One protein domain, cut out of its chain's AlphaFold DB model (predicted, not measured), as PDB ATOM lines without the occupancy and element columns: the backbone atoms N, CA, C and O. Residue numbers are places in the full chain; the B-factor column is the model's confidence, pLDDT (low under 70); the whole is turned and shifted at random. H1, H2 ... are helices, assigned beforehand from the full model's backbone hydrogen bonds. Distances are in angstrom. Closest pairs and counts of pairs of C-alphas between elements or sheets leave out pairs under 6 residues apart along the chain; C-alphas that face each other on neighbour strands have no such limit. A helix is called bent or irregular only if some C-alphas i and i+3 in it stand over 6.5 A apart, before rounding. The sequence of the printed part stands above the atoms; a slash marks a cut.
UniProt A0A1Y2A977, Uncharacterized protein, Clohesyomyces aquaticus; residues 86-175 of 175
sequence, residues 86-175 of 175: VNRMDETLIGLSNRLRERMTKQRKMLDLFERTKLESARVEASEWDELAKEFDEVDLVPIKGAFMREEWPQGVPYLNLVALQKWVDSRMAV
ATOM      1  N   VAL A  86      47.856  53.443 -43.547       81.81
ATOM      2  CA  VAL A  86      46.584  53.615 -42.834       81.81
ATOM      3  C   VAL A  86      45.439  52.980 -43.626       81.81
ATOM      4  O   VAL A  86      44.744  52.123 -43.089       81.81
ATOM      5  N   ASN A  87      45.329  53.270 -44.927       87.19
ATOM      6  CA  ASN A  87      44.278  52.696 -45.778       87.19
ATOM      7  C   ASN A  87      44.324  51.159 -45.827       87.19
ATOM      8  O   ASN A  87      43.295  50.499 -45.720       87.19
ATOM      9  N   ARG A  88      45.524  50.569 -45.931       88.56
ATOM     10  CA  ARG A  88      45.687  49.104 -45.901       88.56
ATOM     11  C   ARG A  88      45.240  48.501 -44.573       88.56
ATOM     12  O   ARG A  88      44.632  47.435 -44.554       88.56
ATOM     13  N   MET A  89      45.541  49.167 -43.463       90.44
ATOM     14  CA  MET A  89      45.111  48.709 -42.147       90.44
ATOM     15  C   MET A  89      43.583  48.761 -42.022       90.44
ATOM     16  O   MET A  89      42.985  47.779 -41.579       90.44
ATOM     17  N   ASP A  90      42.943  49.824 -42.505       92.75
ATOM     18  CA  ASP A  90      41.483  49.955 -42.492       92.75
ATOM     19  C   ASP A  90      40.794  48.852 -43.310       92.75
ATOM     20  O   ASP A  90      39.858  48.215 -42.820       92.75
ATOM     21  N   GLU A  91      41.299  48.532 -44.504       93.69
ATOM     22  CA  GLU A  91      40.782  47.422 -45.316       93.69
ATOM     23  C   GLU A  91      40.882  46.075 -44.584       93.69
ATOM     24  O   GLU A  91      39.925  45.291 -44.566       93.69
ATOM     25  N   THR A  92      42.012  45.810 -43.918       94.12
ATOM     26  CA  THR A  92      42.181  44.569 -43.143       94.12
ATOM     27  C   THR A  92      41.233  44.496 -41.947       94.12
ATOM     28  O   THR A  92      40.658  43.435 -41.689       94.12
ATOM     29  N   LEU A  93      41.013  45.613 -41.245       94.31
ATOM     30  CA  LEU A  93      40.105  45.690 -40.101       94.31
ATOM     31  C   LEU A  93      38.646  45.509 -40.526       94.31
ATOM     32  O   LEU A  93      37.914  44.751 -39.886       94.31
ATOM     33  N   ILE A  94      38.232  46.129 -41.634       96.06
ATOM     34  CA  ILE A  94      36.897  45.938 -42.213       96.06
ATOM     35  C   ILE A  94      36.696  44.467 -42.599       96.06
ATOM     36  O   ILE A  94      35.677  43.866 -42.249       96.06
ATOM     37  N   GLY A  95      37.689  43.848 -43.246       94.69
ATOM     38  CA  GLY A  95      37.644  42.433 -43.613       94.69
ATOM     39  C   GLY A  95      37.556  41.488 -42.408       94.69
ATOM     40  O   GLY A  95      36.838  40.488 -42.449       94.69
ATOM     41  N   LEU A  96      38.258  41.782 -41.310       92.50
ATOM     42  CA  LEU A  96      38.154  41.015 -40.061       92.50
ATOM     43  C   LEU A  96      36.792  41.203 -39.380       92.50
ATOM     44  O   LEU A  96      36.191  40.223 -38.944       92.50
ATOM     45  N   SER A  97      36.282  42.434 -39.341       95.50
ATOM     46  CA  SER A  97      34.979  42.758 -38.755       95.50
ATOM     47  C   SER A  97      33.833  42.042 -39.475       95.50
ATOM     48  O   SER A  97      32.960  41.455 -38.835       95.50
ATOM     49  N   ASN A  98      33.870  42.005 -40.811       94.50
ATOM     50  CA  ASN A  98      32.868  41.296 -41.603       94.50
ATOM     51  C   ASN A  98      32.911  39.781 -41.361       94.50
ATOM     52  O   ASN A  98      31.862  39.189 -41.116       94.50
ATOM     53  N   ARG A  99      34.108  39.177 -41.325       90.19
ATOM     54  CA  ARG A  99      34.272  37.748 -41.000       90.19
ATOM     55  C   ARG A  99      33.758  37.406 -39.602       90.19
ATOM     56  O   ARG A  99      33.086  36.395 -39.420       90.19
ATOM     57  N   LEU A 100      34.031  38.257 -38.612       90.00
ATOM     58  CA  LEU A 100      33.527  38.059 -37.254       90.00
ATOM     59  C   LEU A 100      31.997  38.154 -37.201       90.00
ATOM     60  O   LEU A 100      31.352  37.314 -36.575       90.00
ATOM     61  N   ARG A 101      31.410  39.150 -37.876       94.44
ATOM     62  CA  ARG A 101      29.953  39.314 -37.951       94.44
ATOM     63  C   ARG A 101      29.293  38.096 -38.590       94.44
ATOM     64  O   ARG A 101      28.324  37.585 -38.041       94.44
ATOM     65  N   GLU A 102      29.839  37.617 -39.704       92.62
ATOM     66  CA  GLU A 102      29.356  36.416 -40.382       92.62
ATOM     67  C   GLU A 102      29.380  35.200 -39.446       92.62
ATOM     68  O   GLU A 102      28.365  34.518 -39.295       92.62
ATOM     69  N   ARG A 103      30.491  34.986 -38.729       88.88
ATOM     70  CA  ARG A 103      30.627  33.882 -37.773       88.88
ATOM     71  C   ARG A 103      29.595  33.944 -36.647       88.88
ATOM     72  O   ARG A 103      28.978  32.933 -36.323       88.88
ATOM     73  N   MET A 104      29.368  35.132 -36.085       89.81
ATOM     74  CA  MET A 104      28.360  35.346 -35.039       89.81
ATOM     75  C   MET A 104      26.937  35.096 -35.554       89.81
ATOM     76  O   MET A 104      26.113  34.526 -34.838       89.81
ATOM     77  N   THR A 105      26.637  35.483 -36.798       93.38
ATOM     78  CA  THR A 105      25.335  35.211 -37.424       93.38
ATOM     79  C   THR A 105      25.121  33.715 -37.634       93.38
ATOM     80  O   THR A 105      24.060  33.206 -37.274       93.38
ATOM     81  N   LYS A 106      26.129  32.998 -38.146       89.44
ATOM     82  CA  LYS A 106      26.080  31.538 -38.306       89.44
ATOM     83  C   LYS A 106      25.857  30.840 -36.958       89.44
ATOM     84  O   LYS A 106      24.928  30.046 -36.822       89.44
ATOM     85  N   GLN A 107      26.623  31.201 -35.924       87.31
ATOM     86  CA  GLN A 107      26.445  30.659 -34.569       87.31
ATOM     87  C   GLN A 107      25.043  30.918 -34.006       87.31
ATOM     88  O   GLN A 107      24.444  30.018 -33.423       87.31
ATOM     89  N   ARG A 108      24.486  32.118 -34.215       91.94
ATOM     90  CA  ARG A 108      23.121  32.438 -33.780       91.94
ATOM     91  C   ARG A 108      22.081  31.552 -34.463       91.94
ATOM     92  O   ARG A 108      21.213  31.040 -33.770       91.94
ATOM     93  N   LYS A 109      22.174  31.348 -35.782       91.06
ATOM     94  CA  LYS A 109      21.260  30.454 -36.519       91.06
ATOM     95  C   LYS A 109      21.319  29.018 -35.990       91.06
ATOM     96  O   LYS A 109      20.288  28.374 -35.849       91.06
ATOM     97  N   MET A 110      22.518  28.534 -35.666       87.19
ATOM     98  CA  MET A 110      22.704  27.199 -35.092       87.19
ATOM     99  C   MET A 110      22.068  27.063 -33.709       87.19
ATOM    100  O   MET A 110      21.381  26.079 -33.450       87.19
ATOM    101  N   LEU A 111      22.266  28.055 -32.836       86.62
ATOM    102  CA  LEU A 111      21.640  28.074 -31.514       86.62
ATOM    103  C   LEU A 111      20.113  28.170 -31.611       86.62
ATOM    104  O   LEU A 111      19.428  27.437 -30.908       86.62
ATOM    105  N   ASP A 112      19.589  28.995 -32.517       90.81
ATOM    106  CA  ASP A 112      18.147  29.130 -32.751       90.81
ATOM    107  C   ASP A 112      17.521  27.807 -33.220       90.81
ATOM    108  O   ASP A 112      16.532  27.343 -32.650       90.81
ATOM    109  N   LEU A 113      18.143  27.125 -34.190       87.31
ATOM    110  CA  LEU A 113      17.666  25.820 -34.653       87.31
ATOM    111  C   LEU A 113      17.745  24.764 -33.540       87.31
ATOM    112  O   LEU A 113      16.843  23.935 -33.392       87.31
ATOM    113  N   PHE A 114      18.785  24.815 -32.707       84.38
ATOM    114  CA  PHE A 114      18.931  23.937 -31.549       84.38
ATOM    115  C   PHE A 114      17.846  24.177 -30.489       84.38
ATOM    116  O   PHE A 114      17.235  23.221 -30.009       84.38
ATOM    117  N   GLU A 115      17.555  25.434 -30.152       85.94
ATOM    118  CA  GLU A 115      16.479  25.809 -29.228       85.94
ATOM    119  C   GLU A 115      15.103  25.409 -29.770       85.94
ATOM    120  O   GLU A 115      14.326  24.767 -29.057       85.94
ATOM    121  N   ARG A 116      14.829  25.674 -31.055       87.38
ATOM    122  CA  ARG A 116      13.608  25.214 -31.738       87.38
ATOM    123  C   ARG A 116      13.467  23.700 -31.677       87.38
ATOM    124  O   ARG A 116      12.384  23.195 -31.406       87.38
ATOM    125  N   THR A 117      14.559  22.964 -31.862       83.44
ATOM    126  CA  THR A 117      14.529  21.498 -31.805       83.44
ATOM    127  C   THR A 117      14.276  20.990 -30.384       83.44
ATOM    128  O   THR A 117      13.645  19.949 -30.217       83.44
ATOM    129  N   LYS A 118      14.704  21.719 -29.345       78.50
ATOM    130  CA  LYS A 118      14.372  21.390 -27.950       78.50
ATOM    131  C   LYS A 118      12.901  21.638 -27.622       78.50
ATOM    132  O   LYS A 118      12.280  20.789 -26.991       78.50
ATOM    133  N   LEU A 119      12.357  22.785 -28.029       85.69
ATOM    134  CA  LEU A 119      10.981  23.184 -27.711       85.69
ATOM    135  C   LEU A 119       9.950  22.443 -28.570       85.69
ATOM    136  O   LEU A 119       8.930  21.977 -28.073       85.69
ATOM    137  N   GLU A 120      10.233  22.309 -29.863       86.81
ATOM    138  CA  GLU A 120       9.301  21.832 -30.881       86.81
ATOM    139  C   GLU A 120       9.952  20.748 -31.748       86.81
ATOM    140  O   GLU A 120       9.960  20.805 -32.977       86.81
ATOM    141  N   SER A 121      10.483  19.709 -31.097       74.62
ATOM    142  CA  SER A 121      11.253  18.641 -31.756       74.62
ATOM    143  C   SER A 121      10.529  17.881 -32.881       74.62
ATOM    144  O   SER A 121      11.173  17.114 -33.592       74.62
ATOM    145  N   ALA A 122       9.206  18.031 -33.010       75.25
ATOM    146  CA  ALA A 122       8.391  17.434 -34.071       75.25
ATOM    147  C   ALA A 122       8.213  18.344 -35.300       75.25
ATOM    148  O   ALA A 122       7.745  17.873 -36.330       75.25
ATOM    149  N   ARG A 123       8.538  19.639 -35.189       81.56
ATOM    150  CA  ARG A 123       8.361  20.634 -36.258       81.56
ATOM    151  C   ARG A 123       9.645  20.956 -37.007       81.56
ATOM    152  O   ARG A 123       9.565  21.396 -38.145       81.56
ATOM    153  N   VAL A 124      10.801  20.770 -36.373       84.00
ATOM    154  CA  VAL A 124      12.093  20.976 -37.031       84.00
ATOM    155  C   VAL A 124      12.391  19.777 -37.921       84.00
ATOM    156  O   VAL A 124      12.566  18.658 -37.432       84.00
ATOM    157  N   GLU A 125      12.430  20.011 -39.227       86.81
ATOM    158  CA  GLU A 125      12.713  18.969 -40.209       86.81
ATOM    159  C   GLU A 125      14.218  18.694 -40.323       86.81
ATOM    160  O   GLU A 125      15.071  19.539 -40.048       86.81
ATOM    161  N   ALA A 126      14.561  17.485 -40.770       81.38
ATOM    162  CA  ALA A 126      15.935  17.108 -41.098       81.38
ATOM    163  C   ALA A 126      16.573  18.043 -42.143       81.38
ATOM    164  O   ALA A 126      17.747  18.392 -42.034       81.38
ATOM    165  N   SER A 127      15.772  18.469 -43.122       85.62
ATOM    166  CA  SER A 127      16.147  19.376 -44.208       85.62
ATOM    167  C   SER A 127      16.656  20.726 -43.698       85.62
ATOM    168  O   SER A 127      17.641  21.225 -44.233       85.62
ATOM    169  N   GLU A 128      16.065  21.282 -42.633       87.75
ATOM    170  CA  GLU A 128      16.509  22.555 -42.042       87.75
ATOM    171  C   GLU A 128      17.937  22.450 -41.475       87.75
ATOM    172  O   GLU A 128      18.736  23.378 -41.610       87.75
ATOM    173  N   TRP A 129      18.289  21.302 -40.882       84.56
ATOM    174  CA  TRP A 129      19.647  21.040 -40.391       84.56
ATOM    175  C   TRP A 129      20.646  20.862 -41.535       84.56
ATOM    176  O   TRP A 129      21.753  21.395 -41.466       84.56
ATOM    177  N   ASP A 130      20.250  20.158 -42.597       83.81
ATOM    178  CA  ASP A 130      21.092  19.962 -43.779       83.81
ATOM    179  C   ASP A 130      21.314  21.274 -44.549       83.81
ATOM    180  O   ASP A 130      22.403  21.514 -45.070       83.81
ATOM    181  N   GLU A 131      20.306  22.146 -44.624       88.50
ATOM    182  CA  GLU A 131      20.433  23.485 -45.205       88.50
ATOM    183  C   GLU A 131      21.349  24.372 -44.376       88.50
ATOM    184  O   GLU A 131      22.262  24.987 -44.928       88.50
ATOM    185  N   LEU A 132      21.166  24.378 -43.053       87.75
ATOM    186  CA  LEU A 132      22.036  25.122 -42.160       87.75
ATOM    187  C   LEU A 132      23.487  24.644 -42.296       87.75
ATOM    188  O   LEU A 132      24.380  25.473 -42.426       87.75
ATOM    189  N   ALA A 133      23.727  23.331 -42.339       85.38
ATOM    190  CA  ALA A 133      25.063  22.756 -42.475       85.38
ATOM    191  C   ALA A 133      25.784  23.178 -43.770       85.38
ATOM    192  O   ALA A 133      27.010  23.272 -43.761       85.38
ATOM    193  N   LYS A 134      25.057  23.482 -44.857       87.62
ATOM    194  CA  LYS A 134      25.642  24.004 -46.109       87.62
ATOM    195  C   LYS A 134      26.183  25.430 -45.975       87.62
ATOM    196  O   LYS A 134      27.015  25.822 -46.786       87.62
ATOM    197  N   GLU A 135      25.715  26.207 -44.996       89.31
ATOM    198  CA  GLU A 135      26.229  27.561 -44.740       89.31
ATOM    199  C   GLU A 135      27.558  27.564 -43.963       89.31
ATOM    200  O   GLU A 135      28.228  28.600 -43.884       89.31
ATOM    201  N   PHE A 136      27.935  26.434 -43.360       86.06
ATOM    202  CA  PHE A 136      29.178  26.305 -42.609       86.06
ATOM    203  C   PHE A 136      30.280  25.759 -43.501       86.06
ATOM    204  O   PHE A 136      30.149  24.693 -44.106       86.06
ATOM    205  N   ASP A 137      31.401  26.472 -43.523       85.44
ATOM    206  CA  ASP A 137      32.590  25.970 -44.182       85.44
ATOM    207  C   ASP A 137      33.154  24.797 -43.382       85.44
ATOM    208  O   ASP A 137      32.949  24.663 -42.171       85.44
ATOM    209  N   GLU A 138      33.939  23.955 -44.048       77.62
ATOM    210  CA  GLU A 138      34.566  22.807 -43.403       77.62
ATOM    211  C   GLU A 138      35.377  23.211 -42.166       77.62
ATOM    212  O   GLU A 138      35.307  22.524 -41.150       77.62
ATOM    213  N   VAL A 139      36.041  24.372 -42.221       81.62
ATOM    214  CA  VAL A 139      36.808  24.980 -41.123       81.62
ATOM    215  C   VAL A 139      35.938  25.284 -39.902       81.62
ATOM    216  O   VAL A 139      36.381  25.077 -38.772       81.62
ATOM    217  N   ASP A 140      34.707  25.752 -40.105       79.56
ATOM    218  CA  ASP A 140      33.791  26.055 -39.004       79.56
ATOM    219  C   ASP A 140      33.247  24.779 -38.352       79.56
ATOM    220  O   ASP A 140      32.942  24.774 -37.159       79.56
ATOM    221  N   LEU A 141      33.174  23.684 -39.115       76.81
ATOM    222  CA  LEU A 141      32.733  22.380 -38.628       76.81
ATOM    223  C   LEU A 141      33.863  21.530 -38.036       76.81
ATOM    224  O   LEU A 141      33.550  20.556 -37.357       76.81
ATOM    225  N   VAL A 142      35.147  21.870 -38.237       77.81
ATOM    226  CA  VAL A 142      36.300  21.103 -37.709       77.81
ATOM    227  C   VAL A 142      36.159  20.752 -36.222       77.81
ATOM    228  O   VAL A 142      36.337  19.577 -35.894       77.81
ATOM    229  N   PRO A 143      35.799  21.685 -35.314       72.69
ATOM    230  CA  PRO A 143      35.687  21.360 -33.892       72.69
ATOM    231  C   PRO A 143      34.628  20.289 -33.604       72.69
ATOM    232  O   PRO A 143      34.770  19.526 -32.654       72.69
ATOM    233  N   ILE A 144      33.577  20.222 -34.427       68.50
ATOM    234  CA  ILE A 144      32.446  19.309 -34.235       68.50
ATOM    235  C   ILE A 144      32.693  17.979 -34.959       68.50
ATOM    236  O   ILE A 144      32.503  16.919 -34.370       68.50
ATOM    237  N   LYS A 145      33.198  18.026 -36.201       69.62
ATOM    238  CA  LYS A 145      33.614  16.849 -36.983       69.62
ATOM    239  C   LYS A 145      34.703  16.040 -36.275       69.62
ATOM    240  O   LYS A 145      34.731  14.825 -36.407       69.62
ATOM    241  N   GLY A 146      35.590  16.703 -35.526       72.94
ATOM    242  CA  GLY A 146      36.618  16.025 -34.732       72.94
ATOM    243  C   GLY A 146      36.056  15.224 -33.553       72.94
ATOM    244  O   GLY A 146      36.677  14.253 -33.138       72.94
ATOM    245  N   ALA A 147      34.889  15.610 -33.033       73.00
ATOM    246  CA  ALA A 147      34.207  14.875 -31.970       73.00
ATOM    247  C   ALA A 147      33.288  13.769 -32.517       73.00
ATOM    248  O   ALA A 147      33.105  12.755 -31.852       73.00
ATOM    249  N   PHE A 148      32.720  13.965 -33.713       76.19
ATOM    250  CA  PHE A 148      31.809  13.018 -34.353       76.19
ATOM    251  C   PHE A 148      32.072  12.961 -35.859       76.19
ATOM    252  O   PHE A 148      31.644  13.847 -36.603       76.19
ATOM    253  N   MET A 149      32.760  11.914 -36.316       80.00
ATOM    254  CA  MET A 149      32.975  11.701 -37.745       80.00
ATOM    255  C   MET A 149      31.657  11.362 -38.451       80.00
ATOM    256  O   MET A 149      30.775  10.709 -37.885       80.00
ATOM    257  N   ARG A 150      31.492  11.804 -39.707       81.12
ATOM    258  CA  ARG A 150      30.249  11.567 -40.467       81.12
ATOM    259  C   ARG A 150      30.026  10.077 -40.713       81.12
ATOM    260  O   ARG A 150      28.883   9.637 -40.743       81.12
ATOM    261  N   GLU A 151      31.107   9.327 -40.870       85.88
ATOM    262  CA  GLU A 151      31.146   7.888 -41.117       85.88
ATOM    263  C   GLU A 151      30.644   7.080 -39.912       85.88
ATOM    264  O   GLU A 151      30.075   6.005 -40.084       85.88
ATOM    265  N   GLU A 152      30.821   7.613 -38.703       84.38
ATOM    266  CA  GLU A 152      30.342   7.016 -37.452       84.38
ATOM    267  C   GLU A 152      28.903   7.438 -37.122       84.38
ATOM    268  O   GLU A 152      28.264   6.875 -36.229       84.38
ATOM    269  N   TRP A 153      28.367   8.425 -37.846       86.31
ATOM    270  CA  TRP A 153      27.022   8.924 -37.615       86.31
ATOM    271  C   TRP A 153      25.976   7.891 -38.060       86.31
ATOM    272  O   TRP A 153      26.052   7.383 -39.184       86.31
ATOM    273  N   PRO A 154      24.950   7.594 -37.242       89.44
ATOM    274  CA  PRO A 154      23.941   6.613 -37.609       89.44
ATOM    275  C   PRO A 154      23.217   6.952 -38.917       89.44
ATOM    276  O   PRO A 154      22.790   8.089 -39.146       89.44
ATOM    277  N   GLN A 155      23.020   5.939 -39.766       89.50
ATOM    278  CA  GLN A 155      22.224   6.089 -40.986       89.50
ATOM    279  C   GLN A 155      20.779   6.476 -40.643       89.50
ATOM    280  O   GLN A 155      20.159   5.893 -39.755       89.50
ATOM    281  N   GLY A 156      20.246   7.467 -41.363       85.19
ATOM    282  CA  GLY A 156      18.899   8.005 -41.148       85.19
ATOM    283  C   GLY A 156      18.808   9.114 -40.094       85.19
ATOM    284  O   GLY A 156      17.748   9.718 -39.963       85.19
ATOM    285  N   VAL A 157      19.897   9.429 -39.382       86.19
ATOM    286  CA  VAL A 157      19.952  10.582 -38.473       86.19
ATOM    287  C   VAL A 157      20.569  11.782 -39.210       86.19
ATOM    288  O   VAL A 157      21.686  11.663 -39.735       86.19
ATOM    289  N   PRO A 158      19.888  12.945 -39.258       84.75
ATOM    290  CA  PRO A 158      20.434  14.155 -39.877       84.75
ATOM    291  C   PRO A 158      21.765  14.540 -39.231       84.75
ATOM    292  O   PRO A 158      21.935  14.398 -38.016       84.75
ATOM    293  N   TYR A 159      22.736  14.970 -40.038       81.88
ATOM    294  CA  TYR A 159      24.077  15.234 -39.522       81.88
ATOM    295  C   TYR A 159      24.066  16.433 -38.577       81.88
ATOM    296  O   TYR A 159      23.388  17.417 -38.853       81.88
ATOM    297  N   LEU A 160      24.809  16.356 -37.469       79.81
ATOM    298  CA  LEU A 160      24.884  17.402 -36.435       79.81
ATOM    299  C   LEU A 160      23.570  17.682 -35.683       79.81
ATOM    300  O   LEU A 160      23.561  18.477 -34.745       79.81
ATOM    301  N   ASN A 161      22.475  16.991 -36.010       82.56
ATOM    302  CA  ASN A 161      21.238  17.072 -35.248       82.56
ATOM    303  C   ASN A 161      21.341  16.192 -33.990       82.56
ATOM    304  O   ASN A 161      20.929  15.029 -33.973       82.56
ATOM    305  N   LEU A 162      21.905  16.761 -32.921       81.69
ATOM    306  CA  LEU A 162      22.125  16.070 -31.644       81.69
ATOM    307  C   LEU A 162      20.822  15.589 -30.987       81.69
ATOM    308  O   LEU A 162      20.829  14.594 -30.268       81.69
ATOM    309  N   VAL A 163      19.695  16.254 -31.248       79.56
ATOM    310  CA  VAL A 163      18.394  15.829 -30.710       79.56
ATOM    311  C   VAL A 163      17.890  14.584 -31.433       79.56
ATOM    312  O   VAL A 163      17.419  13.647 -30.789       79.56
ATOM    313  N   ALA A 164      18.009  14.540 -32.762       83.38
ATOM    314  CA  ALA A 164      17.685  13.342 -33.532       83.38
ATOM    315  C   ALA A 164      18.612  12.175 -33.162       83.38
ATOM    316  O   ALA A 164      18.146  11.041 -33.049       83.38
ATOM    317  N   LEU A 165      19.893  12.460 -32.904       84.75
ATOM    318  CA  LEU A 165      20.843  11.469 -32.404       84.75
ATOM    319  C   LEU A 165      20.423  10.921 -31.033       84.75
ATOM    320  O   LEU A 165      20.384   9.707 -30.863       84.75
ATOM    321  N   GLN A 166      20.040  11.785 -30.086       82.25
ATOM    322  CA  GLN A 166      19.554  11.352 -28.771       82.25
ATOM    323  C   GLN A 166      18.330  10.437 -28.899       82.25
ATOM    324  O   GLN A 166      18.325   9.340 -28.351       82.25
ATOM    325  N   LYS A 167      17.326  10.839 -29.692       84.94
ATOM    326  CA  LYS A 167      16.118  10.025 -29.921       84.94
ATOM    327  C   LYS A 167      16.447   8.654 -30.518       84.94
ATOM    328  O   LYS A 167      15.833   7.653 -30.154       84.94
ATOM    329  N   TRP A 168      17.407   8.606 -31.439       90.12
ATOM    330  CA  TRP A 168      17.889   7.357 -32.021       90.12
ATOM    331  C   TRP A 168      18.536   6.447 -30.968       90.12
ATOM    332  O   TRP A 168      18.218   5.257 -30.929       90.12
ATOM    333  N   VAL A 169      19.377   6.997 -30.083       87.06
ATOM    334  CA  VAL A 169      19.983   6.251 -28.967       87.06
ATOM    335  C   VAL A 169      18.903   5.702 -28.033       87.06
ATOM    336  O   VAL A 169      18.905   4.503 -27.751       87.06
ATOM    337  N   ASP A 170      17.942   6.534 -27.628       88.75
ATOM    338  CA  ASP A 170      16.849   6.130 -26.734       88.75
ATOM    339  C   ASP A 170      16.034   4.971 -27.338       88.75
ATOM    340  O   ASP A 170      15.732   3.992 -26.656       88.75
ATOM    341  N   SER A 171      15.747   5.028 -28.646       90.75
ATOM    342  CA  SER A 171      15.012   3.967 -29.353       90.75
ATOM    343  C   SER A 171      15.730   2.614 -29.377       90.75
ATOM    344  O   SER A 171      15.073   1.577 -29.425       90.75
ATOM    345  N   ARG A 172      17.070   2.608 -29.339       89.25
ATOM    346  CA  ARG A 172      17.870   1.375 -29.355       89.25
ATOM    347  C   ARG A 172      18.072   0.775 -27.972       89.25
ATOM    348  O   ARG A 172      18.256  -0.430 -27.881       89.25
ATOM    349  N   MET A 173      18.044   1.602 -26.932       85.12
ATOM    350  CA  MET A 173      18.174   1.162 -25.540       85.12
ATOM    351  C   MET A 173      16.855   0.639 -24.952       85.12
ATOM    352  O   MET A 173      16.869  -0.013 -23.914       85.12
ATOM    353  N   ALA A 174      15.717   0.933 -25.586       79.06
ATOM    354  CA  ALA A 174      14.398   0.461 -25.160       79.06
ATOM    355  C   ALA A 174      14.070  -0.989 -25.587       79.06
ATOM    356  O   ALA A 174      12.960  -1.455 -25.319       79.06
ATOM    357  N   VAL A 175      14.998  -1.672 -26.268       60.47
ATOM    358  CA  VAL A 175      14.886  -3.062 -26.756       60.47
ATOM    359  C   VAL A 175      15.658  -3.995 -25.835       60.47
ATOM    360  O   VAL A 175      15.095  -5.056 -25.489       60.47
TER     361      VAL A 175
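Overview. This is residues 86 to 175 of the 175 residues of an uncharacterized protein of Clohesyomyces aquaticus (UniProt A0A1Y2A977). One long helix, H1, makes most of the length: its first half, residues 86 to 102, sticks out as an arm, and its later part runs into a small body at the other end. There the chain folds back through the short helix H2 to the small helix H3, and a long loop leads to H4, whose last residues, with the printed part's end, 170 to 175, stick out at the far end. The printed part has 90 residues with four named helices, H1 to H4 in chain order, and no named strand: all helix. It is loose, with a radius of gyration of the C-alphas of 17.1 A, and spans 67 by 27 by 17 A.

Arrangement. Start with H1, residues 86 to 119. Its residues 109 to 113 alone only just touch H2, residues 126 to 134, with 3 pairs of C-alphas within 8 A; the closest C-alphas, of Met 110 and Leu 132, are 7.4 A apart. The two form a helical hairpin, at a shallow tilt of 13 degrees, opposite ways. Near Thr 117, look for H4, residues 162 to 173: it is close to H1 but not clearly touching, the closest C-alphas, of Thr 117 and Val 163, being 6.9 A apart. H3, residues 138 to 145, is apart from H1, H2 and H4. In H1, H2 and H4 every O i to N i+4 pair is within hydrogen-bond range; in H3, 2 of 4 are.

Along the chain. Find C-alpha 86 at (46.584, 53.615, -42.834); from there H1 runs 49.2 A to C-alpha 119. H2 is 12.9 A long and H3 8.8 A; H3 is irregular, with C-alphas 140 and 143 7.2 A apart. H4 runs 16.6 A to C-alpha 173 at (18.174, 1.162, -25.540).

Size, cuts and confidence. The C-alphas farthest apart, of Val 86 and Val 175, are 66.9 A apart. The printed part has no cut; residues 146 to 161 make the long link. In this model, pLDDT is under 70 at residues 144 to 145 and 175.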